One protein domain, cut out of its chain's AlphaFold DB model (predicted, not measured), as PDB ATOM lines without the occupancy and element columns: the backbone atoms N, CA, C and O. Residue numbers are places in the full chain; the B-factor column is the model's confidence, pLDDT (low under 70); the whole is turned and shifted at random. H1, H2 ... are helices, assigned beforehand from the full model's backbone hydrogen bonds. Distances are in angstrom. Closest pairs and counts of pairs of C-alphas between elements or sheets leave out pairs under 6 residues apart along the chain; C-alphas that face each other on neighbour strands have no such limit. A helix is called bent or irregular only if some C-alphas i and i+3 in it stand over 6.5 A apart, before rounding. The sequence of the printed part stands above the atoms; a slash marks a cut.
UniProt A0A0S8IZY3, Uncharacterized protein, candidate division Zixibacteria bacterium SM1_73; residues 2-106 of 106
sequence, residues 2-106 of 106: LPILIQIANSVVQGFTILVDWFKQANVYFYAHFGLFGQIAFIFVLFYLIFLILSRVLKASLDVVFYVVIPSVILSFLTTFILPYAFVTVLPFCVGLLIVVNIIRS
ATOM      1  N   LEU A   2     197.811 231.159 161.052       63.38
ATOM      2  CA  LEU A   2     197.937 229.761 161.514       63.38
ATOM      3  C   LEU A   2     196.803 228.783 161.094       63.38
ATOM      4  O   LEU A   2     197.123 227.678 160.669       63.38
ATOM      5  N   PRO A   3     195.498 229.140 161.163       74.88
ATOM      6  CA  PRO A   3     194.423 228.171 160.906       74.88
ATOM      7  C   PRO A   3     194.295 227.771 159.427       74.88
ATOM      8  O   PRO A   3     193.900 226.648 159.129       74.88
ATOM      9  N   ILE A   4     194.687 228.657 158.505       75.88
ATOM     10  CA  ILE A   4     194.652 228.400 157.056       75.88
ATOM     11  C   ILE A   4     195.749 227.402 156.667       75.88
ATOM     12  O   ILE A   4     195.491 226.459 155.927       75.88
ATOM     13  N   LEU A   5     196.960 227.558 157.217       76.81
ATOM     14  CA  LEU A   5     198.063 226.616 156.997       76.81
ATOM     15  C   LEU A   5     197.716 225.204 157.491       76.81
ATOM     16  O   LEU A   5     198.024 224.228 156.812       76.81
ATOM     17  N   ILE A   6     197.021 225.097 158.627       81.50
ATOM     18  CA  ILE A   6     196.569 223.811 159.180       81.50
ATOM     19  C   ILE A   6     195.483 223.180 158.294       81.50
ATOM     20  O   ILE A   6     195.530 221.981 158.033       81.50
ATOM     21  N   GLN A   7     194.535 223.966 157.771       81.12
ATOM     22  CA  GLN A   7     193.529 223.462 156.826       81.12
ATOM     23  C   GLN A   7     194.143 222.960 155.514       81.12
ATOM     24  O   GLN A   7     193.751 221.899 155.024       81.12
ATOM     25  N   ILE A   8     195.118 223.685 154.961       80.38
ATOM     26  CA  ILE A   8     195.828 223.267 153.744       80.38
ATOM     27  C   ILE A   8     196.598 221.972 154.008       80.38
ATOM     28  O   ILE A   8     196.470 221.021 153.239       80.38
ATOM     29  N   ALA A   9     197.332 221.897 155.121       83.62
ATOM     30  CA  ALA A   9     198.052 220.688 155.510       83.62
ATOM     31  C   ALA A   9     197.105 219.485 155.648       83.62
ATOM     32  O   ALA A   9     197.365 218.431 155.074       83.62
ATOM     33  N   ASN A  10     195.962 219.657 156.318       86.31
ATOM     34  CA  ASN A  10     194.970 218.592 156.474       86.31
ATOM     35  C   ASN A  10     194.362 218.153 155.137       86.31
ATOM     36  O   ASN A  10     194.144 216.962 154.933       86.31
ATOM     37  N   SER A  11     194.139 219.084 154.208       83.69
ATOM     38  CA  SER A  11     193.611 218.772 152.871       83.69
ATOM     39  C   SER A  11     194.613 217.955 152.045       83.69
ATOM     40  O   SER A  11     194.238 216.995 151.374       83.69
ATOM     41  N   VAL A  12     195.903 218.293 152.136       83.75
ATOM     42  CA  VAL A  12     196.983 217.542 151.477       83.75
ATOM     43  C   VAL A  12     197.117 216.144 152.078       83.75
ATOM     44  O   VAL A  12     197.210 215.164 151.340       83.75
ATOM     45  N   VAL A  13     197.079 216.036 153.409       88.56
ATOM     46  CA  VAL A  13     197.128 214.744 154.108       88.56
ATOM     47  C   VAL A  13     195.930 213.880 153.721       88.56
ATOM     48  O   VAL A  13     196.118 212.711 153.397       88.56
ATOM     49  N   GLN A  14     194.722 214.446 153.662       86.25
ATOM     50  CA  GLN A  14     193.529 213.722 153.223       86.25
ATOM     51  C   GLN A  14     193.666 213.198 151.789       86.25
ATOM     52  O   GLN A  14     193.415 212.017 151.541       86.25
ATOM     53  N   GLY A  15     194.144 214.027 150.857       82.38
ATOM     54  CA  GLY A  15     194.417 213.594 149.483       82.38
ATOM     55  C   GLY A  15     195.403 212.422 149.421       82.38
ATOM     56  O   GLY A  15     195.170 211.447 148.702       82.38
ATOM     57  N   PHE A  16     196.461 212.464 150.234       84.12
ATOM     58  CA  PHE A  16     197.414 211.360 150.353       84.12
ATOM     59  C   PHE A  16     196.787 210.096 150.947       84.12
ATOM     60  O   PHE A  16     197.033 209.007 150.434       84.12
ATOM     61  N   THR A  17     195.956 210.212 151.988       85.69
ATOM     62  CA  THR A  17     195.312 209.042 152.608       85.69
ATOM     63  C   THR A  17     194.396 208.302 151.636       85.69
ATOM     64  O   THR A  17     194.478 207.083 151.548       85.69
ATOM     65  N   ILE A  18     193.623 209.027 150.819       86.50
ATOM     66  CA  ILE A  18     192.733 208.429 149.813       86.50
ATOM     67  C   ILE A  18     193.533 207.617 148.788       86.50
ATOM     68  O   ILE A  18     193.141 206.508 148.428       86.50
ATOM     69  N   LEU A  19     194.672 208.149 148.333       83.38
ATOM     70  CA  LEU A  19     195.571 207.431 147.428       83.38
ATOM     71  C   LEU A  19     196.126 206.158 148.074       83.38
ATOM     72  O   LEU A  19     196.128 205.099 147.446       83.38
ATOM     73  N   VAL A  20     196.574 206.244 149.327       85.56
ATOM     74  CA  VAL A  20     197.111 205.093 150.070       85.56
ATOM     75  C   VAL A  20     196.048 204.007 150.254       85.56
ATOM     76  O   VAL A  20     196.338 202.827 150.042       85.56
ATOM     77  N   ASP A  21     194.814 204.386 150.582       88.56
ATOM     78  CA  ASP A  21     193.702 203.447 150.733       88.56
ATOM     79  C   ASP A  21     193.347 202.757 149.409       88.56
ATOM     80  O   ASP A  21     193.131 201.542 149.387       88.56
ATOM     81  N   TRP A  22     193.383 203.489 148.291       87.75
ATOM     82  CA  TRP A  22     193.231 202.922 146.947       87.75
ATOM     83  C   TRP A  22     194.300 201.873 146.635       87.75
ATOM     84  O   TRP A  22     193.980 200.773 146.179       87.75
ATOM     85  N   PHE A  23     195.571 202.169 146.923       85.75
ATOM     86  CA  PHE A  23     196.659 201.208 146.729       85.75
ATOM     87  C   PHE A  23     196.510 199.976 147.618       85.75
ATOM     88  O   PHE A  23     196.784 198.858 147.179       85.75
ATOM     89  N   LYS A  24     196.041 200.156 148.856       86.12
ATOM     90  CA  LYS A  24     195.788 199.050 149.779       86.12
ATOM     91  C   LYS A  24     194.668 198.143 149.269       86.12
ATOM     92  O   LYS A  24     194.834 196.925 149.282       86.12
ATOM     93  N   GLN A  25     193.568 198.714 148.778       88.50
ATOM     94  CA  GLN A  25     192.474 197.945 148.177       88.50
ATOM     95  C   GLN A  25     192.918 197.219 146.903       88.50
ATOM     96  O   GLN A  25     192.627 196.033 146.749       88.50
ATOM     97  N   ALA A  26     193.693 197.881 146.039       83.31
ATOM     98  CA  ALA A  26     194.262 197.256 144.848       83.31
ATOM     99  C   ALA A  26     195.161 196.064 145.213       83.31
ATOM    100  O   ALA A  26     195.014 194.984 144.648       83.31
ATOM    101  N   ASN A  27     196.035 196.214 146.212       82.38
ATOM    102  CA  ASN A  27     196.919 195.144 146.676       82.38
ATOM    103  C   ASN A  27     196.134 193.903 147.149       82.38
ATOM    104  O   ASN A  27     196.469 192.774 146.790       82.38
ATOM    105  N   VAL A  28     195.049 194.111 147.907       84.31
ATOM    106  CA  VAL A  28     194.151 193.028 148.349       84.31
ATOM    107  C   VAL A  28     193.443 192.373 147.158       84.31
ATOM    108  O   VAL A  28     193.349 191.148 147.105       84.31
ATOM    109  N   TYR A  29     192.996 193.160 146.176       85.25
ATOM    110  CA  TYR A  29     192.365 192.647 144.958       85.25
ATOM    111  C   TYR A  29     193.315 191.765 144.132       85.25
ATOM    112  O   TYR A  29     192.931 190.668 143.714       85.25
ATOM    113  N   PHE A  30     194.566 192.206 143.946       79.94
ATOM    114  CA  PHE A  30     195.593 191.446 143.231       79.94
ATOM    115  C   PHE A  30     195.968 190.154 143.958       79.94
ATOM    116  O   PHE A  30     196.092 189.116 143.312       79.94
ATOM    117  N   TYR A  31     196.078 190.183 145.290       80.06
ATOM    118  CA  TYR A  31     196.297 188.971 146.078       80.06
ATOM    119  C   TYR A  31     195.137 187.976 145.932       80.06
ATOM    120  O   TYR A  31     195.367 186.785 145.737       80.06
ATOM    121  N   ALA A  32     193.892 188.460 145.970       82.94
ATOM    122  CA  ALA A  32     192.706 187.613 145.877       82.94
ATOM    123  C   ALA A  32     192.543 186.936 144.502       82.94
ATOM    124  O   ALA A  32     192.092 185.796 144.445       82.94
ATOM    125  N   HIS A  33     192.911 187.609 143.405       84.81
ATOM    126  CA  HIS A  33     192.725 187.078 142.045       84.81
ATOM    127  C   HIS A  33     193.950 186.346 141.485       84.81
ATOM    128  O   HIS A  33     193.797 185.397 140.721       84.81
ATOM    129  N   PHE A  34     195.162 186.772 141.846       80.31
ATOM    130  CA  PHE A  34     196.411 186.281 141.247       80.31
ATOM    131  C   PHE A  34     197.357 185.621 142.265       80.31
ATOM    132  O   PHE A  34     198.454 185.181 141.905       80.31
ATOM    133  N   GLY A  35     196.957 185.549 143.538       83.81
ATOM    134  CA  GLY A  35     197.756 184.979 144.616       83.81
ATOM    135  C   GLY A  35     199.031 185.774 144.917       83.81
ATOM    136  O   GLY A  35     199.171 186.952 144.582       83.81
ATOM    137  N   LEU A  36     200.001 185.101 145.546       82.19
ATOM    138  CA  LEU A  36     201.279 185.700 145.957       82.19
ATOM    139  C   LEU A  36     202.078 186.293 144.787       82.19
ATOM    140  O   LEU A  36     202.658 187.369 144.921       82.19
ATOM    141  N   PHE A  37     202.097 185.623 143.634       80.69
ATOM    142  CA  PHE A  37     202.882 186.075 142.483       80.69
ATOM    143  C   PHE A  37     202.337 187.372 141.874       80.69
ATOM    144  O   PHE A  37     203.119 188.262 141.540       80.69
ATOM    145  N   GLY A  38     201.011 187.523 141.791       81.38
ATOM    146  CA  GLY A  38     200.402 188.769 141.320       81.38
ATOM    147  C   GLY A  38     200.604 189.932 142.287       81.38
ATOM    148  O   GLY A  38     200.846 191.059 141.856       81.38
ATOM    149  N   GLN A  39     200.594 189.654 143.592       81.94
ATOM    150  CA  GLN A  39     200.887 190.660 144.608       81.94
ATOM    151  C   GLN A  39     202.316 191.207 144.482       81.94
ATOM    152  O   GLN A  39     202.533 192.420 144.473       81.94
ATOM    153  N   ILE A  40     203.294 190.309 144.349       85.94
ATOM    154  CA  ILE A  40     204.705 190.674 144.192       85.94
ATOM    155  C   ILE A  40     204.898 191.494 142.910       85.94
ATOM    156  O   ILE A  40     205.545 192.542 142.947       85.94
ATOM    157  N   ALA A  41     204.288 191.075 141.797       86.31
ATOM    158  CA  ALA A  41     204.353 191.810 140.535       86.31
ATOM    159  C   ALA A  41     203.791 193.238 140.660       86.31
ATOM    160  O   ALA A  41     204.431 194.187 140.207       86.31
ATOM    161  N   PHE A  42     202.645 193.415 141.327       85.50
ATOM    162  CA  PHE A  42     202.053 194.735 141.560       85.50
ATOM    163  C   PHE A  42     202.983 195.656 142.364       85.50
ATOM    164  O   PHE A  42     203.178 196.816 141.996       85.50
ATOM    165  N   ILE A  43     203.621 195.131 143.415       87.44
ATOM    166  CA  ILE A  43     204.587 195.885 144.227       87.44
ATOM    167  C   ILE A  43     205.802 196.307 143.391       87.44
ATOM    168  O   ILE A  43     206.225 197.460 143.475       87.44
ATOM    169  N   PHE A  44     206.342 195.419 142.549       91.50
ATOM    170  CA  PHE A  44     207.461 195.756 141.663       91.50
ATOM    171  C   PHE A  44     207.102 196.838 140.642       91.50
ATOM    172  O   PHE A  44     207.900 197.747 140.416       91.50
ATOM    173  N   VAL A  45     205.903 196.781 140.059       90.19
ATOM    174  CA  VAL A  45     205.415 197.819 139.137       90.19
ATOM    175  C   VAL A  45     205.303 199.165 139.850       90.19
ATOM    176  O   VAL A  45     205.741 200.186 139.321       90.19
ATOM    177  N   LEU A  46     204.762 199.173 141.068       88.69
ATOM    178  CA  LEU A  46     204.609 200.384 141.869       88.69
ATOM    179  C   LEU A  46     205.979 200.978 142.235       88.69
ATOM    180  O   LEU A  46     206.203 202.177 142.068       88.69
ATOM    181  N   PHE A  47     206.931 200.132 142.636       90.62
ATOM    182  CA  PHE A  47     208.308 200.540 142.905       90.62
ATOM    183  C   PHE A  47     208.994 201.116 141.658       90.62
ATOM    184  O   PHE A  47     209.619 202.175 141.725       90.62
ATOM    185  N   TYR A  48     208.835 200.463 140.505       92.06
ATOM    186  CA  TYR A  48     209.366 200.943 139.231       92.06
ATOM    187  C   TYR A  48     208.794 202.315 138.852       92.06
ATOM    188  O   TYR A  48     209.536 203.204 138.435       92.06
ATOM    189  N   LEU A  49     207.490 202.519 139.045       91.06
ATOM    190  CA  LEU A  49     206.829 203.787 138.752       91.06
ATOM    191  C   LEU A  49     207.351 204.917 139.652       91.06
ATOM    192  O   LEU A  49     207.672 205.997 139.153       91.06
ATOM    193  N   ILE A  50     207.514 204.655 140.953       90.06
ATOM    194  CA  ILE A  50     208.130 205.608 141.890       90.06
ATOM    195  C   ILE A  50     209.560 205.940 141.452       90.06
ATOM    196  O   ILE A  50     209.931 207.112 141.404       90.06
ATOM    197  N   PHE A  51     210.354 204.932 141.089       92.56
ATOM    198  CA  PHE A  51     211.727 205.127 140.630       92.56
ATOM    199  C   PHE A  51     211.804 205.972 139.346       92.56
ATOM    200  O   PHE A  51     212.665 206.845 139.214       92.56
ATOM    201  N   LEU A  52     210.879 205.771 138.406       91.50
ATOM    202  CA  LEU A  52     210.799 206.551 137.170       91.50
ATOM    203  C   LEU A  52     210.473 208.022 137.460       91.50
ATOM    204  O   LEU A  52     211.125 208.918 136.924       91.50
ATOM    205  N   ILE A  53     209.516 208.287 138.352       90.75
ATOM    206  CA  ILE A  53     209.200 209.655 138.777       90.75
ATOM    207  C   ILE A  53     210.412 210.285 139.465       90.75
ATOM    208  O   ILE A  53     210.819 211.388 139.101       90.75
ATOM    209  N   LEU A  54     211.024 209.572 140.412       90.12
ATOM    210  CA  LEU A  54     212.160 210.076 141.177       90.12
ATOM    211  C   LEU A  54     213.347 210.410 140.269       90.12
ATOM    212  O   LEU A  54     213.910 211.494 140.379       90.12
ATOM    213  N   SER A  55     213.688 209.527 139.329       87.31
ATOM    214  CA  SER A  55     214.771 209.763 138.368       87.31
ATOM    215  C   SER A  55     214.502 210.966 137.459       87.31
ATOM    216  O   SER A  55     215.416 211.754 137.212       87.31
ATOM    217  N   ARG A  56     213.256 211.168 137.007       84.44
ATOM    218  CA  ARG A  56     212.882 212.356 136.222       84.44
ATOM    219  C   ARG A  56     212.982 213.645 137.028       84.44
ATOM    220  O   ARG A  56     213.523 214.619 136.517       84.44
ATOM    221  N   VAL A  57     212.495 213.651 138.268       85.38
ATOM    222  CA  VAL A  57     212.587 214.821 139.154       85.38
ATOM    223  C   VAL A  57     214.046 215.150 139.455       85.38
ATOM    224  O   VAL A  57     214.445 216.308 139.358       85.38
ATOM    225  N   LEU A  58     214.866 214.134 139.746       86.44
ATOM    226  CA  LEU A  58     216.291 214.320 140.000       86.44
ATOM    227  C   LEU A  58     216.989 214.920 138.774       86.44
ATOM    228  O   LEU A  58     217.713 215.906 138.893       86.44
ATOM    229  N   LYS A  59     216.713 214.377 137.585       84.12
ATOM    230  CA  LYS A  59     217.257 214.897 136.329       84.12
ATOM    231  C   LYS A  59     216.841 216.349 136.095       84.12
ATOM    232  O   LYS A  59     217.706 217.178 135.848       84.12
ATOM    233  N   ALA A  60     215.558 216.669 136.263       81.50
ATOM    234  CA  ALA A  60     215.062 218.035 136.122       81.50
ATOM    235  C   ALA A  60     215.736 218.994 137.116       81.50
ATOM    236  O   ALA A  60     216.110 220.103 136.747       81.50
ATOM    237  N   SER A  61     215.941 218.565 138.365       79.44
ATOM    238  CA  SER A  61     216.621 219.388 139.370       79.44
ATOM    239  C   SER A  61     218.082 219.666 139.004       79.44
ATOM    240  O   SER A  61     218.537 220.801 139.131       79.44
ATOM    241  N   LEU A  62     218.799 218.667 138.477       83.25
ATOM    242  CA  LEU A  62     220.166 218.841 137.989       83.25
ATOM    243  C   LEU A  62     220.202 219.738 136.750       83.25
ATOM    244  O   LEU A  62     221.024 220.648 136.695       83.25
ATOM    245  N   ASP A  63     219.286 219.543 135.802       83.00
ATOM    246  CA  ASP A  63     219.188 220.381 134.607       83.00
ATOM    247  C   ASP A  63     218.952 221.849 134.988       83.00
ATOM    248  O   ASP A  63     219.641 222.730 134.485       83.00
ATOM    249  N   VAL A  64     218.069 222.141 135.947       81.94
ATOM    250  CA  VAL A  64     217.877 223.516 136.440       81.94
ATOM    251  C   VAL A  64     219.169 224.079 137.038       81.94
ATOM    252  O   VAL A  64     219.541 225.217 136.752       81.94
ATOM    253  N   VAL A  65     219.906 223.303 137.835       80.69
ATOM    254  CA  VAL A  65     221.178 223.770 138.406       80.69
ATOM    255  C   VAL A  65     222.197 224.084 137.306       80.69
ATOM    256  O   VAL A  65     222.782 225.169 137.300       80.69
ATOM    257  N   PHE A  66     222.386 223.179 136.347       81.50
ATOM    258  CA  PHE A  66     223.398 223.337 135.303       81.50
ATOM    259  C   PHE A  66     223.020 224.368 134.231       81.50
ATOM    260  O   PHE A  66     223.892 225.114 133.786       81.50
ATOM    261  N   TYR A  67     221.748 224.452 133.837       80.06
ATOM    262  CA  TYR A  67     221.288 225.334 132.756       80.06
ATOM    263  C   TYR A  67     220.767 226.691 133.220       80.06
ATOM    264  O   TYR A  67     220.707 227.616 132.413       80.06
ATOM    265  N   VAL A  68     220.401 226.839 134.493       82.38
ATOM    266  CA  VAL A  68     219.888 228.106 135.031       82.38
ATOM    267  C   VAL A  68     220.845 228.664 136.073       82.38
ATOM    268  O   VAL A  68     221.332 229.780 135.914       82.38
ATOM    269  N   VAL A  69     221.159 227.901 137.124       80.31
ATOM    270  CA  VAL A  69     221.888 228.446 138.281       80.31
ATOM    271  C   VAL A  69     223.324 228.812 137.913       80.31
ATOM    272  O   VAL A  69     223.706 229.971 138.064       80.31
ATOM    273  N   ILE A  70     224.105 227.880 137.367       84.62
ATOM    274  CA  ILE A  70     225.506 228.135 136.989       84.62
ATOM    275  C   ILE A  70     225.636 229.310 135.999       84.62
ATOM    276  O   ILE A  70     226.366 230.259 136.304       84.62
ATOM    277  N   PRO A  71     224.924 229.334 134.854       83.94
ATOM    278  CA  PRO A  71     225.018 230.460 133.930       83.94
ATOM    279  C   PRO A  71     224.504 231.767 134.537       83.94
ATOM    280  O   PRO A  71     225.097 232.808 134.275       83.94
ATOM    281  N   SER A  72     223.475 231.744 135.395       84.44
ATOM    282  CA  SER A  72     222.995 232.965 136.059       84.44
ATOM    283  C   SER A  72     224.044 233.583 136.982       84.44
ATOM    284  O   SER A  72     224.190 234.803 136.996       84.44
ATOM    285  N   VAL A  73     224.812 232.763 137.704       85.06
ATOM    286  CA  VAL A  73     225.920 233.206 138.563       85.06
ATOM    287  C   VAL A  73     227.044 233.808 137.719       85.06
ATOM    288  O   VAL A  73     227.553 234.875 138.051       85.06
ATOM    289  N   ILE A  74     227.391 233.183 136.591       87.12
ATOM    290  CA  ILE A  74     228.426 233.697 135.681       87.12
ATOM    291  C   ILE A  74     227.999 235.044 135.077       87.12
ATOM    292  O   ILE A  74     228.760 236.011 135.119       87.12
ATOM    293  N   LEU A  75     226.770 235.131 134.559       85.19
ATOM    294  CA  LEU A  75     226.215 236.356 133.975       85.19
ATOM    295  C   LEU A  75     226.127 237.480 135.003       85.19
ATOM    296  O   LEU A  75     226.579 238.590 134.741       85.19
ATOM    297  N   SER A  76     225.582 237.206 136.184       84.19
ATOM    298  CA  SER A  76     225.457 238.206 137.247       84.19
ATOM    299  C   SER A  76     226.822 238.699 137.738       84.19
ATOM    300  O   SER A  76     226.975 239.898 137.969       84.19
ATOM    301  N   PHE A  77     227.838 237.832 137.802       85.00
ATOM    302  CA  PHE A  77     229.216 238.226 138.108       85.00
ATOM    303  C   PHE A  77     229.813 239.149 137.033       85.00
ATOM    304  O   PHE A  77     230.304 240.229 137.358       85.00
ATOM    305  N   LEU A  78     229.699 238.780 135.751       85.56
ATOM    306  CA  LEU A  78     230.124 239.617 134.618       85.56
ATOM    307  C   LEU A  78     229.429 240.984 134.622       85.56
ATOM    308  O   LEU A  78     230.058 242.014 134.401       85.56
ATOM    309  N   THR A  79     228.130 240.997 134.909       83.12
ATOM    310  CA  THR A  79     227.325 242.223 134.908       83.12
ATOM    311  C   THR A  79     227.702 243.134 136.077       83.12
ATOM    312  O   THR A  79     227.808 244.340 135.897       83.12
ATOM    313  N   THR A  80     227.975 242.560 137.251       83.88
ATOM    314  CA  THR A  80     228.463 243.287 138.440       83.88
ATOM    315  C   THR A  80     229.859 243.877 138.218       83.88
ATOM    316  O   THR A  80     230.202 244.899 138.800       83.88
ATOM    317  N   PHE A  81     230.681 243.253 137.370       81.94
ATOM    318  CA  PHE A  81     232.000 243.782 137.019       81.94
ATOM    319  C   PHE A  81     231.919 245.015 136.100       81.94
ATOM    320  O   PHE A  81     232.794 245.876 136.144       81.94
ATOM    321  N   ILE A  82     230.875 245.105 135.271       83.31
ATOM    322  CA  ILE A  82     230.704 246.173 134.271       83.31
ATOM    323  C   ILE A  82     229.797 247.302 134.792       83.31
ATOM    324  O   ILE A  82     229.997 248.463 134.439       83.31
ATOM    325  N   LEU A  83     228.796 246.986 135.620       78.94
ATOM    326  CA  LEU A  83     227.808 247.934 136.134       78.94
ATOM    327  C   LEU A  83     227.926 248.107 137.659       78.94
ATOM    328  O   LEU A  83     228.226 247.145 138.360       78.94
ATOM    329  N   PRO A  84     227.586 249.288 138.214       78.69
ATOM    330  CA  PRO A  84     227.679 249.586 139.648       78.69
ATOM    331  C   PRO A  84     226.527 248.974 140.474       78.69
ATOM    332  O   PRO A  84     226.092 249.548 141.471       78.69
ATOM    333  N   TYR A  85     225.993 247.827 140.052       77.19
ATOM    334  CA  TYR A  85     224.929 247.118 140.758       77.19
ATOM    335  C   TYR A  85     225.510 245.946 141.536       77.19
ATOM    336  O   TYR A  85     226.366 245.226 141.033       77.19
ATOM    337  N   ALA A  86     225.032 245.731 142.761       79.62
ATOM    338  CA  ALA A  86     225.514 244.631 143.583       79.62
ATOM    339  C   ALA A  86     225.073 243.272 143.014       79.62
ATOM    340  O   ALA A  86     223.947 243.107 142.539       79.62
ATOM    341  N   PHE A  87     225.942 242.268 143.148       76.50
ATOM    342  CA  PHE A  87     225.704 240.891 142.699       76.50
ATOM    343  C   PHE A  87     224.348 240.337 143.158       76.50
ATOM    344  O   PHE A  87     223.597 239.765 142.370       76.50
ATOM    345  N   VAL A  88     223.995 240.580 144.423       79.38
ATOM    346  CA  VAL A  88     222.743 240.116 145.042       79.38
ATOM    347  C   VAL A  88     221.507 240.723 144.367       79.38
ATOM    348  O   VAL A  88     220.448 240.104 144.351       79.38
ATOM    349  N   THR A  89     221.633 241.915 143.783       79.38
ATOM    350  CA  THR A  89     220.540 242.601 143.088       79.38
ATOM    351  C   THR A  89     220.372 242.097 141.657       79.38
ATOM    352  O   THR A  89     219.248 242.026 141.174       79.38
ATOM    353  N   VAL A  90     221.462 241.715 140.984       80.56
ATOM    354  CA  VAL A  90     221.448 241.273 139.576       80.56
ATOM    355  C   VAL A  90     221.121 239.781 139.439       80.56
ATOM    356  O   VAL A  90     220.432 239.374 138.504       80.56
ATOM    357  N   LEU A  91     221.559 238.960 140.398       80.12
ATOM    358  CA  LEU A  91     221.342 237.512 140.414       80.12
ATOM    359  C   LEU A  91     219.867 237.089 140.219       80.12
ATOM    360  O   LEU A  91     219.623 236.277 139.325       80.12
ATOM    361  N   PRO A  92     218.867 237.620 140.958       81.50
ATOM    362  CA  PRO A  92     217.473 237.204 140.778       81.50
ATOM    363  C   PRO A  92     216.919 237.541 139.384       81.50
ATOM    364  O   PRO A  92     216.099 236.786 138.866       81.50
ATOM    365  N   PHE A  93     217.396 238.614 138.741       83.62
ATOM    366  CA  PHE A  93     217.011 238.949 137.365       83.62
ATOM    367  C   PHE A  93     217.610 237.970 136.351       83.62
ATOM    368  O   PHE A  93     216.894 237.490 135.472       83.62
ATOM    369  N   CYS A  94     218.895 237.622 136.487       82.50
ATOM    370  CA  CYS A  94     219.538 236.626 135.626       82.50
ATOM    371  C   CYS A  94     218.897 235.240 135.780       82.50
ATOM    372  O   CYS A  94     218.657 234.563 134.782       82.50
ATOM    373  N   VAL A  95     218.583 234.836 137.017       82.56
ATOM    374  CA  VAL A  95     217.873 233.581 137.304       82.56
ATOM    375  C   VAL A  95     216.484 233.605 136.670       82.56
ATOM    376  O   VAL A  95     216.145 232.684 135.936       82.56
ATOM    377  N   GLY A  96     215.700 234.667 136.884       84.94
ATOM    378  CA  GLY A  96     214.360 234.796 136.308       84.94
ATOM    379  C   GLY A  96     214.356 234.717 134.780       84.94
ATOM    380  O   GLY A  96     213.576 233.957 134.208       84.94
ATOM    381  N   LEU A  97     215.272 235.429 134.114       83.94
ATOM    382  CA  LEU A  97     215.420 235.370 132.657       83.94
ATOM    383  C   LEU A  97     215.786 233.968 132.166       83.94
ATOM    384  O   LEU A  97     215.173 233.472 131.222       83.94
ATOM    385  N   LEU A  98     216.753 233.310 132.806       84.69
ATOM    386  CA  LEU A  98     217.181 231.973 132.400       84.69
ATOM    387  C   LEU A  98     216.118 230.906 132.678       84.69
ATOM    388  O   LEU A  98     216.001 229.975 131.888       84.69
ATOM    389  N   ILE A  99     215.298 231.057 133.723       83.00
ATOM    390  CA  ILE A  99     214.128 230.194 133.946       83.00
ATOM    391  C   ILE A  99     213.145 230.330 132.782       83.00
ATOM    392  O   ILE A  99     212.734 229.317 132.223       83.00
ATOM    393  N   VAL A 100     212.796 231.558 132.382       83.06
ATOM    394  CA  VAL A 100     211.870 231.797 131.259       83.06
ATOM    395  C   VAL A 100     212.422 231.206 129.962       83.06
ATOM    396  O   VAL A 100     211.707 230.498 129.256       83.06
ATOM    397  N   VAL A 101     213.705 231.429 129.671       82.06
ATOM    398  CA  VAL A 101     214.369 230.857 128.489       82.06
ATOM    399  C   VAL A 101     214.366 229.329 128.537       82.06
ATOM    400  O   VAL A 101     214.087 228.687 127.525       82.06
ATOM    401  N   ASN A 102     214.639 228.735 129.701       78.38
ATOM    402  CA  ASN A 102     214.652 227.286 129.863       78.38
ATOM    403  C   ASN A 102     213.251 226.672 129.705       78.38
ATOM    404  O   ASN A 102     213.126 225.612 129.105       78.38
ATOM    405  N   ILE A 103     212.197 227.352 130.173       79.62
ATOM    406  CA  ILE A 103     210.802 226.920 129.980       79.62
ATOM    407  C   ILE A 103     210.395 226.986 128.503       79.62
ATOM    408  O   ILE A 103     209.724 226.082 128.030       79.62
ATOM    409  N   ILE A 104     210.794 228.031 127.768       79.44
ATOM    410  CA  ILE A 104     210.463 228.174 126.335       79.44
ATOM    411  C   ILE A 104     211.197 227.131 125.478       79.44
ATOM    412  O   ILE A 104     210.700 226.719 124.433       79.44
ATOM    413  N   ARG A 105     212.407 226.744 125.889       70.25
ATOM    414  CA  ARG A 105     213.238 225.778 125.166       70.25
ATOM    415  C   ARG A 105     212.841 224.319 125.429       70.25
ATOM    416  O   ARG A 105     213.122 223.481 124.571       70.25
ATOM    417  N   SER A 106     212.307 224.026 126.616       61.62
ATOM    418  CA  SER A 106     211.928 222.675 127.056       61.62
ATOM    419  C   SER A 106     210.610 222.207 126.456       61.62
ATOM    420  O   SER A 106     210.456 220.964 126.431       61.62
TER     421      SER A 106
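This is residues 2 to 106 of the 106 residues of an uncharacterized protein of candidate division Zixibacteria bacterium SM1_73 (UniProt A0A0S8IZY3). One long helix, H1, is folded into an open V of two arms, H1a and H1b, and at the far end of H1b the shorter H2 folds back beside it at a slant. Residues 2 to 22 of H1a stick out. The printed part has 105 residues with two named helices, H1 then H2, and no named strand; its class is all helix, and it is extended, with a radius of gyration of the C-alphas of 23.0 A and spans of 71 by 38 by 19 A.

H1, residues 2 to 82, was assigned as one helix by its hydrogen bonds but is bent: C-alphas 33 and 36 are 9.5 A apart. H1b, residues 36 to 82, is 68.3 A long and irregular, with C-alphas 67 and 70 6.6 A apart. H1a, residues 2 to 33, is 47.2 A long and begins at C-alpha 2 (197.937, 229.761, 161.514). H2, residues 87 to 105, ends at C-alpha 105 (213.238, 225.778, 125.166) and is only just irregular, with C-alphas 89 and 92 6.6 A apart.

H1b touches H2 with residues 67 to 80 alone; the closest C-alphas, of Ser 72 and Cys 94, are 5.1 A apart. They run opposite ways at a steep tilt of 50 degrees. H1a and H1b touch, through residues 27 to 31 and 38 to 42 alone, closest at the C-alphas of Tyr 31 and Gln 39, 5.1 A; they run opposite ways at 37 degrees, only just steep. H1a and H2 are apart. Every O i to N i+4 pair is within hydrogen-bond range in H1a, 41 of 43 in H1b and 13 of 15 in H2.

The two C-alphas farthest apart, of His 33 and Pro 84, are 71.7 A apart. The printed part has no cut, and the link from H1 to H2 is tight. Residues 2 and 106 have pLDDT under 70.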